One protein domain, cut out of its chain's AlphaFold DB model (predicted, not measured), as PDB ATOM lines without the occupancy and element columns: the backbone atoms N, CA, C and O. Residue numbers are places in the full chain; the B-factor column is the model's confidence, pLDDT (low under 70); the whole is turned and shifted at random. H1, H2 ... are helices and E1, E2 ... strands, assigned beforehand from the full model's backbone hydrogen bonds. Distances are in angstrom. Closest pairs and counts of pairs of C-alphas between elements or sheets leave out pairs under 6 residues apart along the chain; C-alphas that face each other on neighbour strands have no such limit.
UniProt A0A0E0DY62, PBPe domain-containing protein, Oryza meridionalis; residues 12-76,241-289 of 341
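What this domain is: This is residues 12 to 76 and 241 to 289 of the 341 residues of the protein "PBPe domain-containing protein" of Oryza meridionalis (UniProt A0A0E0DY62). A two-stranded antiparallel ribbon, E1 beside E3, and five small helices surround a middle of loops, among them residues 53 to 57 and 241 to 245. H4 packs across H1 on one side, H2 and the short H3 lie at one end of the longest axis, and H5 lies at the other end. The printed part has 114 residues, with five named helices and three named strands in the order H1, E1, H2, H3, E2, H4, H5, E3; the class is mixed, helices and strands. The whole is compact and rounded, with a radius of gyration of the C-alphas of 13.3 A and spans of 37 by 31 by 26 A.

How they stand to each other: E1, residues 28 to 33, and E3, residues 285 to 289, are antiparallel neighbours, their directions at 153 degrees. N 32 and O 286 are 2.7 A apart, and N 286 and O 32 are 2.8 A apart, both within hydrogen-bond range. Residues 53 to 54 also pair with residues 285 to 286 of E3, antiparallel. H2, residues 38 to 46, and E3 are near each other, with 5 pairs of C-alphas within 10 A. H2 and H3, residues 61 to 64, are close but not clearly touching; their closest C-alphas, those of Val 42 and Arg 63, are 6.9 A apart. Residues 68 to 69 pair with residues 244 to 245, antiparallel. H1, residues 12 to 21, touches H4, residues 252 to 264; their closest C-alphas, those of Ala 19 and Ala 258, are 5.0 A apart. The lines of H1 and H4 stand at 71 degrees, only just about perpendicular. H5, residues 270 to 279, touches no helix. E2, residues 74 to 76, pairs with no named strand and is apart from H5, but only just, at 8.3 A. In H1, H2, H4 and H5 every O i to N i+4 pair is within hydrogen-bond range; H3 is too short for such a pair, and its one O i to N i+3 pair is within range.

Where its parts are: E1 measures 16.8 A from first to last C-alpha, and E3 13.4 A. H4 measures 18.0 A, H1 and H5 14.3 A each, and H2 12.3 A. H3 has four residues and E2 three. H1 begins at C-alpha 12, (129.859, 144.549, 103.679), H4 begins at C-alpha 252, (114.512, 145.434, 107.880), and E3 ends at C-alpha 289, (119.987, 134.762, 115.792).

The domain as a whole: The two C-alphas farthest apart, those of Ser 47 and Leu 271, are 37.0 A apart. Residues 77 to 240 are not printed, and C-alphas 76 and 241 are 7.2 A apart across this cut. The link from H2 to H3, 14 residues, is long. The mean pLDDT of the printed part is 78.7; residue 26 and residues 265 to 289 are under 70.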
ATOM      1  N   CYS A  12     131.262 144.890 103.452       84.62
ATOM      2  CA  CYS A  12     129.859 144.549 103.679       84.62
ATOM      3  C   CYS A  12     129.602 144.159 105.143       84.62
ATOM      4  O   CYS A  12     128.525 144.438 105.663       84.62
ATOM      5  N   ILE A  13     130.592 143.543 105.797       84.88
ATOM      6  CA  ILE A  13     130.542 143.210 107.221       84.88
ATOM      7  C   ILE A  13     130.665 144.478 108.053       84.88
ATOM      8  O   ILE A  13     129.818 144.700 108.910       84.88
ATOM      9  N   ASP A  14     131.627 145.347 107.747       85.12
ATOM     10  CA  ASP A  14     131.823 146.608 108.467       85.12
ATOM     11  C   ASP A  14     130.556 147.479 108.421       85.12
ATOM     12  O   ASP A  14     130.097 147.972 109.452       85.12
ATOM     13  N   VAL A  15     129.932 147.600 107.242       85.75
ATOM     14  CA  VAL A  15     128.658 148.318 107.058       85.75
ATOM     15  C   VAL A  15     127.533 147.667 107.862       85.75
ATOM     16  O   VAL A  15     126.762 148.368 108.522       85.75
ATOM     17  N   PHE A  16     127.427 146.338 107.819       88.50
ATOM     18  CA  PHE A  16     126.404 145.611 108.566       88.50
ATOM     19  C   PHE A  16     126.573 145.801 110.079       88.50
ATOM     20  O   PHE A  16     125.621 146.167 110.764       88.50
ATOM     21  N   GLU A  17     127.782 145.618 110.610       87.31
ATOM     22  CA  GLU A  17     128.069 145.792 112.035       87.31
ATOM     23  C   GLU A  17     127.855 147.236 112.498       87.31
ATOM     24  O   GLU A  17     127.311 147.459 113.583       87.31
ATOM     25  N   ALA A  18     128.256 148.222 111.691       88.19
ATOM     26  CA  ALA A  18     128.020 149.634 111.977       88.19
ATOM     27  C   ALA A  18     126.518 149.944 112.062       88.19
ATOM     28  O   ALA A  18     126.079 150.608 113.003       88.19
ATOM     29  N   ALA A  19     125.716 149.410 111.136       89.56
ATOM     30  CA  ALA A  19     124.267 149.574 111.161       89.56
ATOM     31  C   ALA A  19     123.631 148.861 112.369       89.56
ATOM     32  O   ALA A  19     122.797 149.446 113.059       89.56
ATOM     33  N   MET A  20     124.076 147.643 112.693       88.38
ATOM     34  CA  MET A  20     123.595 146.888 113.858       88.38
ATOM     35  C   MET A  20     123.907 147.586 115.188       88.38
ATOM     36  O   MET A  20     123.078 147.562 116.096       88.38
ATOM     37  N   LYS A  21     125.061 148.258 115.314       88.25
ATOM     38  CA  LYS A  21     125.436 149.039 116.513       88.25
ATOM     39  C   LYS A  21     124.523 150.239 116.774       88.25
ATOM     40  O   LYS A  21     124.435 150.679 117.917       88.25
ATOM     41  N   LYS A  22     123.863 150.771 115.740       87.88
ATOM     42  CA  LYS A  22     122.909 151.888 115.862       87.88
ATOM     43  C   LYS A  22     121.510 151.440 116.288       87.88
ATOM     44  O   LYS A  22     120.674 152.283 116.607       87.88
ATOM     45  N   LEU A  23     121.233 150.135 116.294       86.75
ATOM     46  CA  LEU A  23     119.936 149.614 116.708       86.75
ATOM     47  C   LEU A  23     119.812 149.600 118.242       86.75
ATOM     48  O   LEU A  23     120.771 149.256 118.932       86.75
ATOM     49  N   PRO A  24     118.626 149.923 118.793       77.38
ATOM     50  CA  PRO A  24     118.414 150.001 120.242       77.38
ATOM     51  C   PRO A  24     118.516 148.637 120.944       77.38
ATOM     52  O   PRO A  24     118.815 148.576 122.133       77.38
ATOM     53  N   ASN A  25     118.296 147.542 120.207       71.06
ATOM     54  CA  ASN A  25     118.366 146.181 120.725       71.06
ATOM     55  C   ASN A  25     119.683 145.525 120.299       71.06
ATOM     56  O   ASN A  25     119.957 145.380 119.107       71.06
ATOM     57  N   HIS A  26     120.470 145.067 121.274       65.12
ATOM     58  CA  HIS A  26     121.674 144.278 121.022       65.12
ATOM     59  C   HIS A  26     121.303 142.858 120.579       65.12
ATOM     60  O   HIS A  26     121.223 141.935 121.388       65.12
ATOM     61  N   LEU A  27     121.061 142.689 119.280       75.88
ATOM     62  CA  LEU A  27     120.857 141.382 118.663       75.88
ATOM     63  C   LEU A  27     122.180 140.608 118.612       75.88
ATOM     64  O   LEU A  27     123.214 141.152 118.226       75.88
ATOM     65  N   SER A  28     122.140 139.329 118.983       79.75
ATOM     66  CA  SER A  28     123.291 138.432 118.879       79.75
ATOM     67  C   SER A  28     123.290 137.754 117.513       79.75
ATOM     68  O   SER A  28     122.393 136.986 117.191       79.75
ATOM     69  N   TYR A  29     124.317 137.983 116.710       82.62
ATOM     70  CA  TYR A  29     124.482 137.335 115.410       82.62
ATOM     71  C   TYR A  29     125.835 136.628 115.336       82.62
ATOM     72  O   TYR A  29     126.727 136.887 116.141       82.62
ATOM     73  N   GLU A  30     125.958 135.689 114.405       84.44
ATOM     74  CA  GLU A  30     127.159 134.881 114.198       84.44
ATOM     75  C   GLU A  30     127.352 134.736 112.698       84.44
ATOM     76  O   GLU A  30     126.447 134.274 112.022       84.44
ATOM     77  N   PHE A  31     128.521 135.074 112.165       83.44
ATOM     78  CA  PHE A  31     128.766 134.883 110.740       83.44
ATOM     79  C   PHE A  31     129.179 133.444 110.416       83.44
ATOM     80  O   PHE A  31     130.123 132.895 110.978       83.44
ATOM     81  N   VAL A  32     128.505 132.867 109.429       83.94
ATOM     82  CA  VAL A  32     128.736 131.549 108.843       83.94
ATOM     83  C   VAL A  32     128.989 131.741 107.356       83.94
ATOM     84  O   VAL A  32     128.165 132.312 106.642       83.94
ATOM     85  N   VAL A  33     130.142 131.274 106.881       83.75
ATOM     86  CA  VAL A  33     130.492 131.345 105.459       83.75
ATOM     87  C   VAL A  33     129.525 130.487 104.654       83.75
ATOM     88  O   VAL A  33     129.325 129.312 104.968       83.75
ATOM     89  N   PHE A  34     128.949 131.064 103.603       82.81
ATOM     90  CA  PHE A  34     128.130 130.313 102.660       82.81
ATOM     91  C   PHE A  34     128.973 129.873 101.464       82.81
ATOM     92  O   PHE A  34     129.618 130.692 100.816       82.81
ATOM     93  N   ASN A  35     128.944 128.576 101.159       82.62
ATOM     94  CA  ASN A  35     129.584 128.019  99.972       82.62
ATOM     95  C   ASN A  35     128.519 127.760  98.905       82.62
ATOM     96  O   ASN A  35     127.865 126.716  98.915       82.62
ATOM     97  N   GLY A  36     128.349 128.705  97.986       82.19
ATOM     98  CA  GLY A  36     127.430 128.556  96.863       82.19
ATOM     99  C   GLY A  36     127.264 129.837  96.053       82.19
ATOM    100  O   GLY A  36     127.992 130.814  96.215       82.19
ATOM    101  N   SER A  37     126.292 129.820  95.147       84.12
ATOM    102  CA  SER A  37     125.905 131.001  94.372       84.12
ATOM    103  C   SER A  37     125.055 131.970  95.198       84.12
ATOM    104  O   SER A  37     124.383 131.577  96.154       84.12
ATOM    105  N   TYR A  38     125.005 133.236  94.776       85.69
ATOM    106  CA  TYR A  38     124.118 134.227  95.395       85.69
ATOM    107  C   TYR A  38     122.641 133.835  95.310       85.69
ATOM    108  O   TYR A  38     121.877 134.160  96.212       85.69
ATOM    109  N   ASP A  39     122.232 133.132  94.253       87.94
ATOM    110  CA  ASP A  39     120.843 132.694  94.110       87.94
ATOM    111  C   ASP A  39     120.513 131.576  95.105       87.94
ATOM    112  O   ASP A  39     119.462 131.619  95.739       87.94
ATOM    113  N   GLN A  40     121.445 130.646  95.341       90.06
ATOM    114  CA  GLN A  40     121.308 129.646  96.406       90.06
ATOM    115  C   GLN A  40     121.306 130.287  97.798       90.06
ATOM    116  O   GLN A  40     120.541 129.865  98.663       90.06
ATOM    117  N   LEU A  41     122.121 131.323  98.014       90.31
ATOM    118  CA  LEU A  41     122.136 132.075  99.267       90.31
ATOM    119  C   LEU A  41     120.785 132.760  99.512       90.31
ATOM    120  O   LEU A  41     120.191 132.585 100.572       90.31
ATOM    121  N   VAL A  42     120.243 133.462  98.516       92.25
ATOM    122  CA  VAL A  42     118.914 134.090  98.602       92.25
ATOM    123  C   VAL A  42     117.819 133.046  98.829       92.25
ATOM    124  O   VAL A  42     116.968 133.224  99.700       92.25
ATOM    125  N   GLN A  43     117.867 131.926  98.107       92.62
ATOM    126  CA  GLN A  43     116.909 130.834  98.268       92.62
ATOM    127  C   GLN A  43     116.968 130.213  99.669       92.62
ATOM    128  O   GLN A  43     115.928 129.868 100.230       92.62
ATOM    129  N   SER A  44     118.161 130.099 100.259       92.62
ATOM    130  CA  SER A  44     118.329 129.578 101.619       92.62
ATOM    131  C   SER A  44     117.676 130.474 102.677       92.62
ATOM    132  O   SER A  44     117.105 129.959 103.637       92.62
ATOM    133  N   VAL A  45     117.693 131.797 102.467       94.00
ATOM    134  CA  VAL A  45     116.998 132.755 103.337       94.00
ATOM    135  C   VAL A  45     115.489 132.690 103.121       94.00
ATOM    136  O   VAL A  45     114.733 132.605 104.082       94.00
ATOM    137  N   SER A  46     115.045 132.634 101.862       93.88
ATOM    138  CA  SER A  46     113.622 132.478 101.522       93.88
ATOM    139  C   SER A  46     113.016 131.199 102.118       93.88
ATOM    140  O   SER A  46     111.884 131.198 102.591       93.88
ATOM    141  N   SER A  47     113.798 130.115 102.160       92.62
ATOM    142  CA  SER A  47     113.380 128.817 102.709       92.62
ATOM    143  C   SER A  47     113.470 128.732 104.240       92.62
ATOM    144  O   SER A  47     113.182 127.678 104.801       92.62
ATOM    145  N   GLY A  48     113.919 129.794 104.921       88.75
ATOM    146  CA  GLY A  48     114.106 129.808 106.376       88.75
ATOM    147  C   GLY A  48     115.234 128.903 106.884       88.75
ATOM    148  O   GLY A  48     115.291 128.611 108.072       88.75
ATOM    149  N   ILE A  49     116.130 128.442 106.003       88.75
ATOM    150  CA  ILE A  49     117.336 127.694 106.400       88.75
ATOM    151  C   ILE A  49     118.321 128.647 107.082       88.75
ATOM    152  O   ILE A  49     118.987 128.279 108.046       88.75
ATOM    153  N   ASN A  50     118.395 129.874 106.564       87.81
ATOM    154  CA  ASN A  50     119.255 130.938 107.051       87.81
ATOM    155  C   ASN A  50     118.418 132.164 107.431       87.81
ATOM    156  O   ASN A  50     117.548 132.578 106.670       87.81
ATOM    157  N   ASP A  51     118.716 132.781 108.574       89.06
ATOM    158  CA  ASP A  51     117.925 133.909 109.094       89.06
ATOM    159  C   ASP A  51     118.110 135.208 108.297       89.06
ATOM    160  O   ASP A  51     117.241 136.073 108.300       89.06
ATOM    161  N   ALA A  52     119.269 135.370 107.659       92.19
ATOM    162  CA  ALA A  52     119.618 136.518 106.832       92.19
ATOM    163  C   ALA A  52     120.886 136.225 106.027       92.19
ATOM    164  O   ALA A  52     121.695 135.386 106.435       92.19
ATOM    165  N   ALA A  53     121.108 136.966 104.944       92.69
ATOM    166  CA  ALA A  53     122.366 136.944 104.205       92.69
ATOM    167  C   ALA A  53     123.007 138.334 104.132       92.69
ATOM    168  O   ALA A  53     122.363 139.323 103.769       92.69
ATOM    169  N   VAL A  54     124.300 138.378 104.452       90.94
ATOM    170  CA  VAL A  54     125.124 139.586 104.492       90.94
ATOM    171  C   VAL A  54     126.267 139.429 103.491       90.94
ATOM    172  O   VAL A  54     127.060 138.489 103.552       90.94
ATOM    173  N   GLY A  55     126.346 140.352 102.538       87.31
ATOM    174  CA  GLY A  55     127.337 140.340 101.467       87.31
ATOM    175  C   GLY A  55     126.959 141.319 100.361       87.31
ATOM    176  O   GLY A  55     125.931 141.987 100.447       87.31
ATOM    177  N   ASP A  56     127.754 141.365  99.295       85.44
ATOM    178  CA  ASP A  56     127.574 142.215  98.110       85.44
ATOM    179  C   ASP A  56     126.451 141.715  97.172       85.44
ATOM    180  O   ASP A  56     126.591 141.595  95.948       85.44
ATOM    181  N   ILE A  57     125.300 141.394  97.762       89.50
ATOM    182  CA  ILE A  57     124.159 140.796  97.077       89.50
ATOM    183  C   ILE A  57     123.448 141.884  96.282       89.50
ATOM    184  O   ILE A  57     122.823 142.789  96.830       89.50
ATOM    185  N   THR A  58     123.525 141.788  94.957       90.25
ATOM    186  CA  THR A  58     122.822 142.728  94.080       90.25
ATOM    187  C   THR A  58     121.313 142.539  94.179       90.25
ATOM    188  O   THR A  58     120.806 141.431  93.959       90.25
ATOM    189  N   ILE A  59     120.613 143.644  94.441       92.31
ATOM    190  CA  ILE A  59     119.153 143.716  94.442       92.31
ATOM    191  C   ILE A  59     118.664 143.571  92.997       92.31
ATOM    192  O   ILE A  59     119.020 144.359  92.117       92.31
ATOM    193  N   THR A  60     117.845 142.553  92.741       90.69
ATOM    194  CA  THR A  60     117.199 142.310  91.442       90.69
ATOM    195  C   THR A  60     115.725 142.000  91.665       90.69
ATOM    196  O   THR A  60     115.364 141.541  92.747       90.69
ATOM    197  N   ALA A  61     114.884 142.226  90.654       90.38
ATOM    198  CA  ALA A  61     113.454 141.925  90.748       90.38
ATOM    199  C   ALA A  61     113.200 140.443  91.084       90.38
ATOM    200  O   ALA A  61     112.439 140.154  92.000       90.38
ATOM    201  N   ASP A  62     113.924 139.534  90.421       90.06
ATOM    202  CA  ASP A  62     113.802 138.079  90.603       90.06
ATOM    203  C   ASP A  62     114.128 137.628  92.043       90.06
ATOM    204  O   ASP A  62     113.548 136.671  92.557       90.06
ATOM    205  N   ARG A  63     115.055 138.320  92.719       92.75
ATOM    206  CA  ARG A  63     115.400 138.051  94.125       92.75
ATOM    207  C   ARG A  63     114.417 138.732  95.074       92.75
ATOM    208  O   ARG A  63     113.938 138.100  96.006       92.75
ATOM    209  N   ALA A  64     114.081 139.996  94.822       93.62
ATOM    210  CA  ALA A  64     113.182 140.780  95.669       93.62
ATOM    211  C   ALA A  64     111.741 140.236  95.701       93.62
ATOM    212  O   ALA A  64     110.987 140.564  96.609       93.62
ATOM    213  N   SER A  65     111.349 139.387  94.747       93.75
ATOM    214  CA  SER A  65     110.059 138.692  94.794       93.75
ATOM    215  C   SER A  65     110.018 137.518  95.786       93.75
ATOM    216  O   SER A  65     108.941 136.982  96.023       93.75
ATOM    217  N   GLN A  66     111.163 137.080  96.323       93.06
ATOM    218  CA  GLN A  66     111.283 135.890  97.188       93.06
ATOM    219  C   GLN A  66     111.717 136.215  98.624       93.06
ATOM    220  O   GLN A  66     111.528 135.401  99.529       93.06
ATOM    221  N   VAL A  67     112.346 137.375  98.820       95.56
ATOM    222  CA  VAL A  67     112.965 137.822 100.073       95.56
ATOM    223  C   VAL A  67     112.819 139.330 100.221       95.56
ATOM    224  O   VAL A  67     112.585 140.041  99.243       95.56
ATOM    225  N   GLU A  68     113.018 139.829 101.433       95.81
ATOM    226  CA  GLU A  68     113.055 141.258 101.711       95.81
ATOM    227  C   GLU A  68     114.503 141.760 101.716       95.81
ATOM    228  O   GLU A  68     115.389 141.149 102.316       95.81
ATOM    229  N   PHE A  69     114.754 142.872 101.028       95.25
ATOM    230  CA  PHE A  69     116.055 143.534 101.025       95.25
ATOM    231  C   PHE A  69     116.028 144.771 101.914       95.25
ATOM    232  O   PHE A  69     115.035 145.497 101.955       95.25
ATOM    233  N   THR A  70     117.157 145.066 102.552       94.62
ATOM    234  CA  THR A  70     117.388 146.396 103.121       94.62
ATOM    235  C   THR A  70     117.503 147.457 102.024       94.62
ATOM    236  O   THR A  70     117.740 147.147 100.852       94.62
ATOM    237  N   MET A  71     117.442 148.732 102.416       92.00
ATOM    238  CA  MET A  71     117.899 149.822 101.550       92.00
ATOM    239  C   MET A  71     119.331 149.552 101.058       92.00
ATOM    240  O   MET A  71     120.148 149.000 101.809       92.00
ATOM    241  N   PRO A  72     119.648 149.903  99.798       91.12
ATOM    242  CA  PRO A  72     120.964 149.647  99.245       91.12
ATOM    243  C   PRO A  72     122.023 150.485  99.962       91.12
ATOM    244  O   PRO A  72     121.834 151.682 100.163       91.12
ATOM    245  N   TYR A  73     123.158 149.872 100.295       85.19
ATOM    246  CA  TYR A  73     124.297 150.572 100.909       85.19
ATOM    247  C   TYR A  73     125.386 150.960  99.905       85.19
ATOM    248  O   TYR A  73     126.373 151.595 100.261       85.19
ATOM    249  N   THR A  74     125.222 150.581  98.638       79.69
ATOM    250  CA  THR A  74     126.069 151.039  97.534       79.69
ATOM    251  C   THR A  74     125.185 151.334  96.335       79.69
ATOM    252  O   THR A  74     124.360 150.497  95.985       79.69
ATOM    253  N   GLU A  75     125.350 152.471  95.659       70.00
ATOM    254  CA  GLU A  75     124.816 152.575  94.298       70.00
ATOM    255  C   GLU A  75     125.747 151.786  93.376       70.00
ATOM    256  O   GLU A  75     126.959 152.011  93.352       70.00
ATOM    257  N   SER A  76     125.192 150.855  92.605       74.19
ATOM    258  CA  SER A  76     125.993 150.043  91.700       74.19
ATOM    259  C   SER A  76     125.335 149.902  90.334       74.19
ATOM    260  O   SER A  76     124.213 150.326  90.059       74.19
ATOM    261  N   PHE A 241     123.838 147.004  96.260       89.88
ATOM    262  CA  PHE A 241     123.907 145.870  97.180       89.88
ATOM    263  C   PHE A 241     123.004 146.102  98.384       89.88
ATOM    264  O   PHE A 241     122.963 147.216  98.902       89.88
ATOM    265  N   GLY A 242     122.313 145.056  98.827       91.62
ATOM    266  CA  GLY A 242     121.477 145.071 100.026       91.62
ATOM    267  C   GLY A 242     121.600 143.763 100.794       91.62
ATOM    268  O   GLY A 242     121.930 142.727 100.217       91.62
ATOM    269  N   PHE A 243     121.333 143.814 102.096       93.38
ATOM    270  CA  PHE A 243     121.267 142.616 102.926       93.38
ATOM    271  C   PHE A 243     119.901 141.959 102.779       93.38
ATOM    272  O   PHE A 243     118.904 142.637 102.528       93.38
ATOM    273  N   VAL A 244     119.871 140.638 102.909       95.31
ATOM    274  CA  VAL A 244     118.696 139.819 102.602       95.31
ATOM    275  C   VAL A 244     118.107 139.257 103.880       95.31
ATOM    276  O   VAL A 244     118.833 138.677 104.685       95.31
ATOM    277  N   PHE A 245     116.791 139.362 104.016       95.19
ATOM    278  CA  PHE A 245     116.015 138.844 105.133       95.19
ATOM    279  C   PHE A 245     114.772 138.093 104.632       95.19
ATOM    280  O   PHE A 245     114.310 138.333 103.511       95.19
ATOM    281  N   PRO A 246     114.200 137.185 105.439       93.94
ATOM    282  CA  PRO A 246     112.903 136.595 105.155       93.94
ATOM    283  C   PRO A 246     111.825 137.683 105.012       93.94
ATOM    284  O   PRO A 246     111.915 138.718 105.677       93.94
ATOM    285  N   PRO A 247     110.794 137.471 104.179       91.19
ATOM    286  CA  PRO A 247     109.692 138.421 104.053       91.19
ATOM    287  C   PRO A 247     109.027 138.742 105.399       91.19
ATOM    288  O   PRO A 247     108.664 137.831 106.144       91.19
ATOM    289  N   GLY A 248     108.829 140.031 105.696       87.25
ATOM    290  CA  GLY A 248     108.158 140.497 106.914       87.25
ATOM    291  C   GLY A 248     109.055 140.533 108.152       87.25
ATOM    292  O   GLY A 248     108.549 140.617 109.273       87.25
ATOM    293  N   PHE A 249     110.376 140.454 107.982       87.88
ATOM    294  CA  PHE A 249     111.307 140.450 109.103       87.88
ATOM    295  C   PHE A 249     111.320 141.824 109.812       87.88
ATOM    296  O   PHE A 249     111.684 142.828 109.193       87.88
ATOM    297  N   PRO A 250     110.992 141.914 111.121       85.38
ATOM    298  CA  PRO A 250     110.730 143.193 111.802       85.38
ATOM    299  C   PRO A 250     111.900 144.188 111.827       85.38
ATOM    300  O   PRO A 250     111.719 145.366 112.132       85.38
ATOM    301  N   LEU A 251     113.117 143.720 111.542       86.19
ATOM    302  CA  LEU A 251     114.335 144.521 111.613       86.19
ATOM    303  C   LEU A 251     114.620 145.324 110.343       86.19
ATOM    304  O   LEU A 251     115.369 146.296 110.413       86.19
ATOM    305  N   VAL A 252     114.065 144.928 109.192       91.50
ATOM    306  CA  VAL A 252     114.512 145.434 107.880       91.50
ATOM    307  C   VAL A 252     114.355 146.947 107.780       91.50
ATOM    308  O   VAL A 252     115.272 147.626 107.316       91.50
ATOM    309  N   HIS A 253     113.241 147.492 108.273       91.88
ATOM    310  CA  HIS A 253     113.001 148.933 108.275       91.88
ATOM    311  C   HIS A 253     114.027 149.691 109.131       91.88
ATOM    312  O   HIS A 253     114.683 150.613 108.646       91.88
ATOM    313  N   ASN A 254     114.219 149.275 110.386       91.62
ATOM    314  CA  ASN A 254     115.146 149.938 111.306       91.62
ATOM    315  C   ASN A 254     116.595 149.827 110.819       91.62
ATOM    316  O   ASN A 254     117.346 150.801 110.882       91.62
ATOM    317  N   LEU A 255     116.973 148.661 110.291       90.81
ATOM    318  CA  LEU A 255     118.302 148.432 109.739       90.81
ATOM    319  C   LEU A 255     118.532 149.272 108.480       90.81
ATOM    320  O   LEU A 255     119.581 149.889 108.350       90.81
ATOM    321  N   SER A 256     117.540 149.372 107.596       92.56
ATOM    322  CA  SER A 256     117.608 150.231 106.408       92.56
ATOM    323  C   SER A 256     117.835 151.698 106.771       92.56
ATOM    324  O   SER A 256     118.670 152.361 106.159       92.56
ATOM    325  N   THR A 257     117.145 152.199 107.797       91.62
ATOM    326  CA  THR A 257     117.339 153.564 108.306       91.62
ATOM    327  C   THR A 257     118.734 153.746 108.907       91.62
ATOM    328  O   THR A 257     119.411 154.726 108.601       91.62
ATOM    329  N   ALA A 258     119.211 152.780 109.698       89.50
ATOM    330  CA  ALA A 258     120.567 152.802 110.245       89.50
ATOM    331  C   ALA A 258     121.644 152.771 109.145       89.50
ATOM    332  O   ALA A 258     122.658 153.458 109.252       89.50
ATOM    333  N   MET A 259     121.418 152.020 108.064       87.38
ATOM    334  CA  MET A 259     122.321 151.953 106.911       87.38
ATOM    335  C   MET A 259     122.392 153.276 106.152       87.38
ATOM    336  O   MET A 259     123.482 153.682 105.750       87.38
ATOM    337  N   LEU A 260     121.265 153.968 105.970       84.94
ATOM    338  CA  LEU A 260     121.264 155.303 105.367       84.94
ATOM    339  C   LEU A 260     122.089 156.284 106.204       84.94
ATOM    340  O   LEU A 260     122.884 157.039 105.657       84.94
ATOM    341  N   ASP A 261     121.979 156.218 107.528       83.88
ATOM    342  CA  ASP A 261     122.782 157.045 108.430       83.88
ATOM    343  C   ASP A 261     124.289 156.709 108.326       83.88
ATOM    344  O   ASP A 261     125.115 157.597 108.139       83.88
ATOM    345  N   VAL A 262     124.667 155.423 108.332       81.75
ATOM    346  CA  VAL A 262     126.070 154.983 108.131       81.75
ATOM    347  C   VAL A 262     126.639 155.434 106.780       81.75
ATOM    348  O   VAL A 262     127.764 155.920 106.710       81.75
ATOM    349  N   THR A 263     125.866 155.300 105.702       73.88
ATOM    350  CA  THR A 263     126.326 155.619 104.337       73.88
ATOM    351  C   THR A 263     126.279 157.110 104.004       73.88
ATOM    352  O   THR A 263     126.966 157.545 103.083       73.88
ATOM    353  N   SER A 264     125.499 157.900 104.744       70.12
ATOM    354  CA  SER A 264     125.433 159.360 104.593       70.12
ATOM    355  C   SER A 264     126.504 160.122 105.391       70.12
ATOM    356  O   SER A 264     126.733 161.299 105.113       70.12
ATOM    357  N   GLY A 265     127.175 159.468 106.349       63.28
ATOM    358  CA  GLY A 265     128.297 160.027 107.117       63.28
ATOM    359  C   GLY A 265     129.668 159.900 106.427       63.28
ATOM    360  O   GLY A 265     129.784 159.317 105.350       63.28
ATOM    361  N   ASP A 266     130.734 160.400 107.071       55.44
ATOM    362  CA  ASP A 266     132.126 160.362 106.556       55.44
ATOM    363  C   ASP A 266     132.623 158.938 106.199       55.44
ATOM    364  O   ASP A 266     133.451 158.769 105.298       55.44
ATOM    365  N   GLU A 267     132.073 157.901 106.844       52.84
ATOM    366  CA  GLU A 267     132.374 156.479 106.595       52.84
ATOM    367  C   GLU A 267     131.851 155.961 105.236       52.84
ATOM    368  O   GLU A 267     132.328 154.949 104.719       52.84
ATOM    369  N   GLY A 268     130.894 156.665 104.620       53.03
ATOM    370  CA  GLY A 268     130.289 156.325 103.328       53.03
ATOM    371  C   GLY A 268     130.941 156.988 102.110       53.03
ATOM    372  O   GLY A 268     130.417 156.875 100.999       53.03
ATOM    373  N   SER A 269     132.063 157.702 102.281       57.25
ATOM    374  CA  SER A 269     132.666 158.457 101.176       57.25
ATOM    375  C   SER A 269     133.022 157.550  99.979       57.25
ATOM    376  O   SER A 269     133.530 156.441 100.168       57.25
ATOM    377  N   PRO A 270     132.833 158.003  98.722       54.56
ATOM    378  CA  PRO A 270     133.137 157.200  97.533       54.56
ATOM    379  C   PRO A 270     134.579 156.673  97.481       54.56
ATOM    380  O   PRO A 270     134.826 155.602  96.933       54.56
ATOM    381  N   LEU A 271     135.535 157.399  98.071       47.56
ATOM    382  CA  LEU A 271     136.932 156.971  98.178       47.56
ATOM    383  C   LEU A 271     137.119 155.856  99.213       47.56
ATOM    384  O   LEU A 271     137.828 154.891  98.932       47.56
ATOM    385  N   MET A 272     136.459 155.941 100.369       53.09
ATOM    386  CA  MET A 272     136.497 154.888 101.388       53.09
ATOM    387  C   MET A 272     135.788 153.618 100.900       53.09
ATOM    388  O   MET A 272     136.284 152.515 101.117       53.09
ATOM    389  N   LEU A 273     134.708 153.779 100.128       56.47
ATOM    390  CA  LEU A 273     134.011 152.706  99.418       56.47
ATOM    391  C   LEU A 273     134.965 151.993  98.439       56.47
ATOM    392  O   LEU A 273     135.080 150.773  98.466       56.47
ATOM    393  N   MET A 274     135.721 152.744  97.631       50.56
ATOM    394  CA  MET A 274     136.682 152.189  96.664       50.56
ATOM    395  C   MET A 274     137.895 151.505  97.311       50.56
ATOM    396  O   MET A 274     138.339 150.457  96.830       50.56
ATOM    397  N   ILE A 275     138.410 152.061  98.412       52.22
ATOM    398  CA  ILE A 275     139.496 151.457  99.201       52.22
ATOM    399  C   ILE A 275     139.001 150.171  99.872       52.22
ATOM    400  O   ILE A 275     139.677 149.145  99.810       52.22
ATOM    401  N   SER A 276     137.799 150.188 100.447       49.81
ATOM    402  CA  SER A 276     137.250 149.032 101.154       49.81
ATOM    403  C   SER A 276     136.808 147.918 100.196       49.81
ATOM    404  O   SER A 276     137.118 146.753 100.436       49.81
ATOM    405  N   ILE A 277     136.216 148.235  99.038       52.91
ATOM    406  CA  ILE A 277     135.911 147.248  97.981       52.91
ATOM    407  C   ILE A 277     137.183 146.579  97.451       52.91
ATOM    408  O   ILE A 277     137.189 145.365  97.260       52.91
ATOM    409  N   SER A 278     138.273 147.333  97.268       45.78
ATOM    410  CA  SER A 278     139.562 146.764  96.844       45.78
ATOM    411  C   SER A 278     140.150 145.790  97.876       45.78
ATOM    412  O   SER A 278     140.874 144.874  97.495       45.78
ATOM    413  N   MET A 279     139.798 145.947  99.157       43.56
ATOM    414  CA  MET A 279     140.218 145.078 100.267       43.56
ATOM    415  C   MET A 279     139.245 143.923 100.566       43.56
ATOM    416  O   MET A 279     139.620 142.988 101.269       43.56
ATOM    417  N   SER A 280     138.014 143.964 100.045       41.56
ATOM    418  CA  SER A 280     136.900 143.096 100.481       41.56
ATOM    419  C   SER A 280     136.447 142.073  99.445       41.56
ATOM    420  O   SER A 280     135.373 141.484  99.577       41.56
ATOM    421  N   VAL A 281     137.240 141.861  98.393       43.16
ATOM    422  CA  VAL A 281     136.983 140.804  97.411       43.16
ATOM    423  C   VAL A 281     137.191 139.456  98.106       43.16
ATOM    424  O   VAL A 281     138.311 138.961  98.099       43.16
ATOM    425  N   LEU A 282     136.125 138.924  98.727       37.59
ATOM    426  CA  LEU A 282     135.821 137.521  99.095       37.59
ATOM    427  C   LEU A 282     135.134 137.447 100.471       37.59
ATOM    428  O   LEU A 282     135.789 137.231 101.485       37.59
ATOM    429  N   ALA A 283     133.809 137.609 100.513       35.06
ATOM    430  CA  ALA A 283     133.081 137.615 101.779       35.06
ATOM    431  C   ALA A 283     131.566 137.364 101.596       35.06
ATOM    432  O   ALA A 283     130.791 138.305 101.438       35.06
ATOM    433  N   GLN A 284     131.140 136.094 101.599       42.44
ATOM    434  CA  GLN A 284     129.725 135.698 101.701       42.44
ATOM    435  C   GLN A 284     129.466 135.165 103.115       42.44
ATOM    436  O   GLN A 284     130.059 134.150 103.487       42.44
ATOM    437  N   TYR A 285     128.596 135.811 103.899       46.28
ATOM    438  CA  TYR A 285     128.371 135.427 105.296       46.28
ATOM    439  C   TYR A 285     126.892 135.434 105.700       46.28
ATOM    440  O   TYR A 285     126.069 136.173 105.164       46.28
ATOM    441  N   THR A 286     126.553 134.577 106.660       42.16
ATOM    442  CA  THR A 286     125.177 134.205 107.018       42.16
ATOM    443  C   THR A 286     125.015 134.025 108.527       42.16
ATOM    444  O   THR A 286     125.943 133.540 109.149       42.16
ATOM    445  N   LYS A 287     123.812 134.300 109.056       36.56
ATOM    446  CA  LYS A 287     123.249 133.980 110.394       36.56
ATOM    447  C   LYS A 287     123.132 135.164 111.377       36.56
ATOM    448  O   LYS A 287     124.086 135.703 111.930       36.56
ATOM    449  N   ILE A 288     121.879 135.527 111.650       37.06
ATOM    450  CA  ILE A 288     121.468 136.458 112.706       37.06
ATOM    451  C   ILE A 288     120.499 135.691 113.596       37.06
ATOM    452  O   ILE A 288     119.378 135.417 113.186       37.06
ATOM    453  N   ARG A 289     120.903 135.369 114.827       34.00
ATOM    454  CA  ARG A 289     119.987 134.762 115.792       34.00
ATOM    455  C   ARG A 289     119.183 135.879 116.454       34.00
ATOM    456  O   ARG A 289     119.664 136.555 117.361       34.00
TER     457      ARG A 289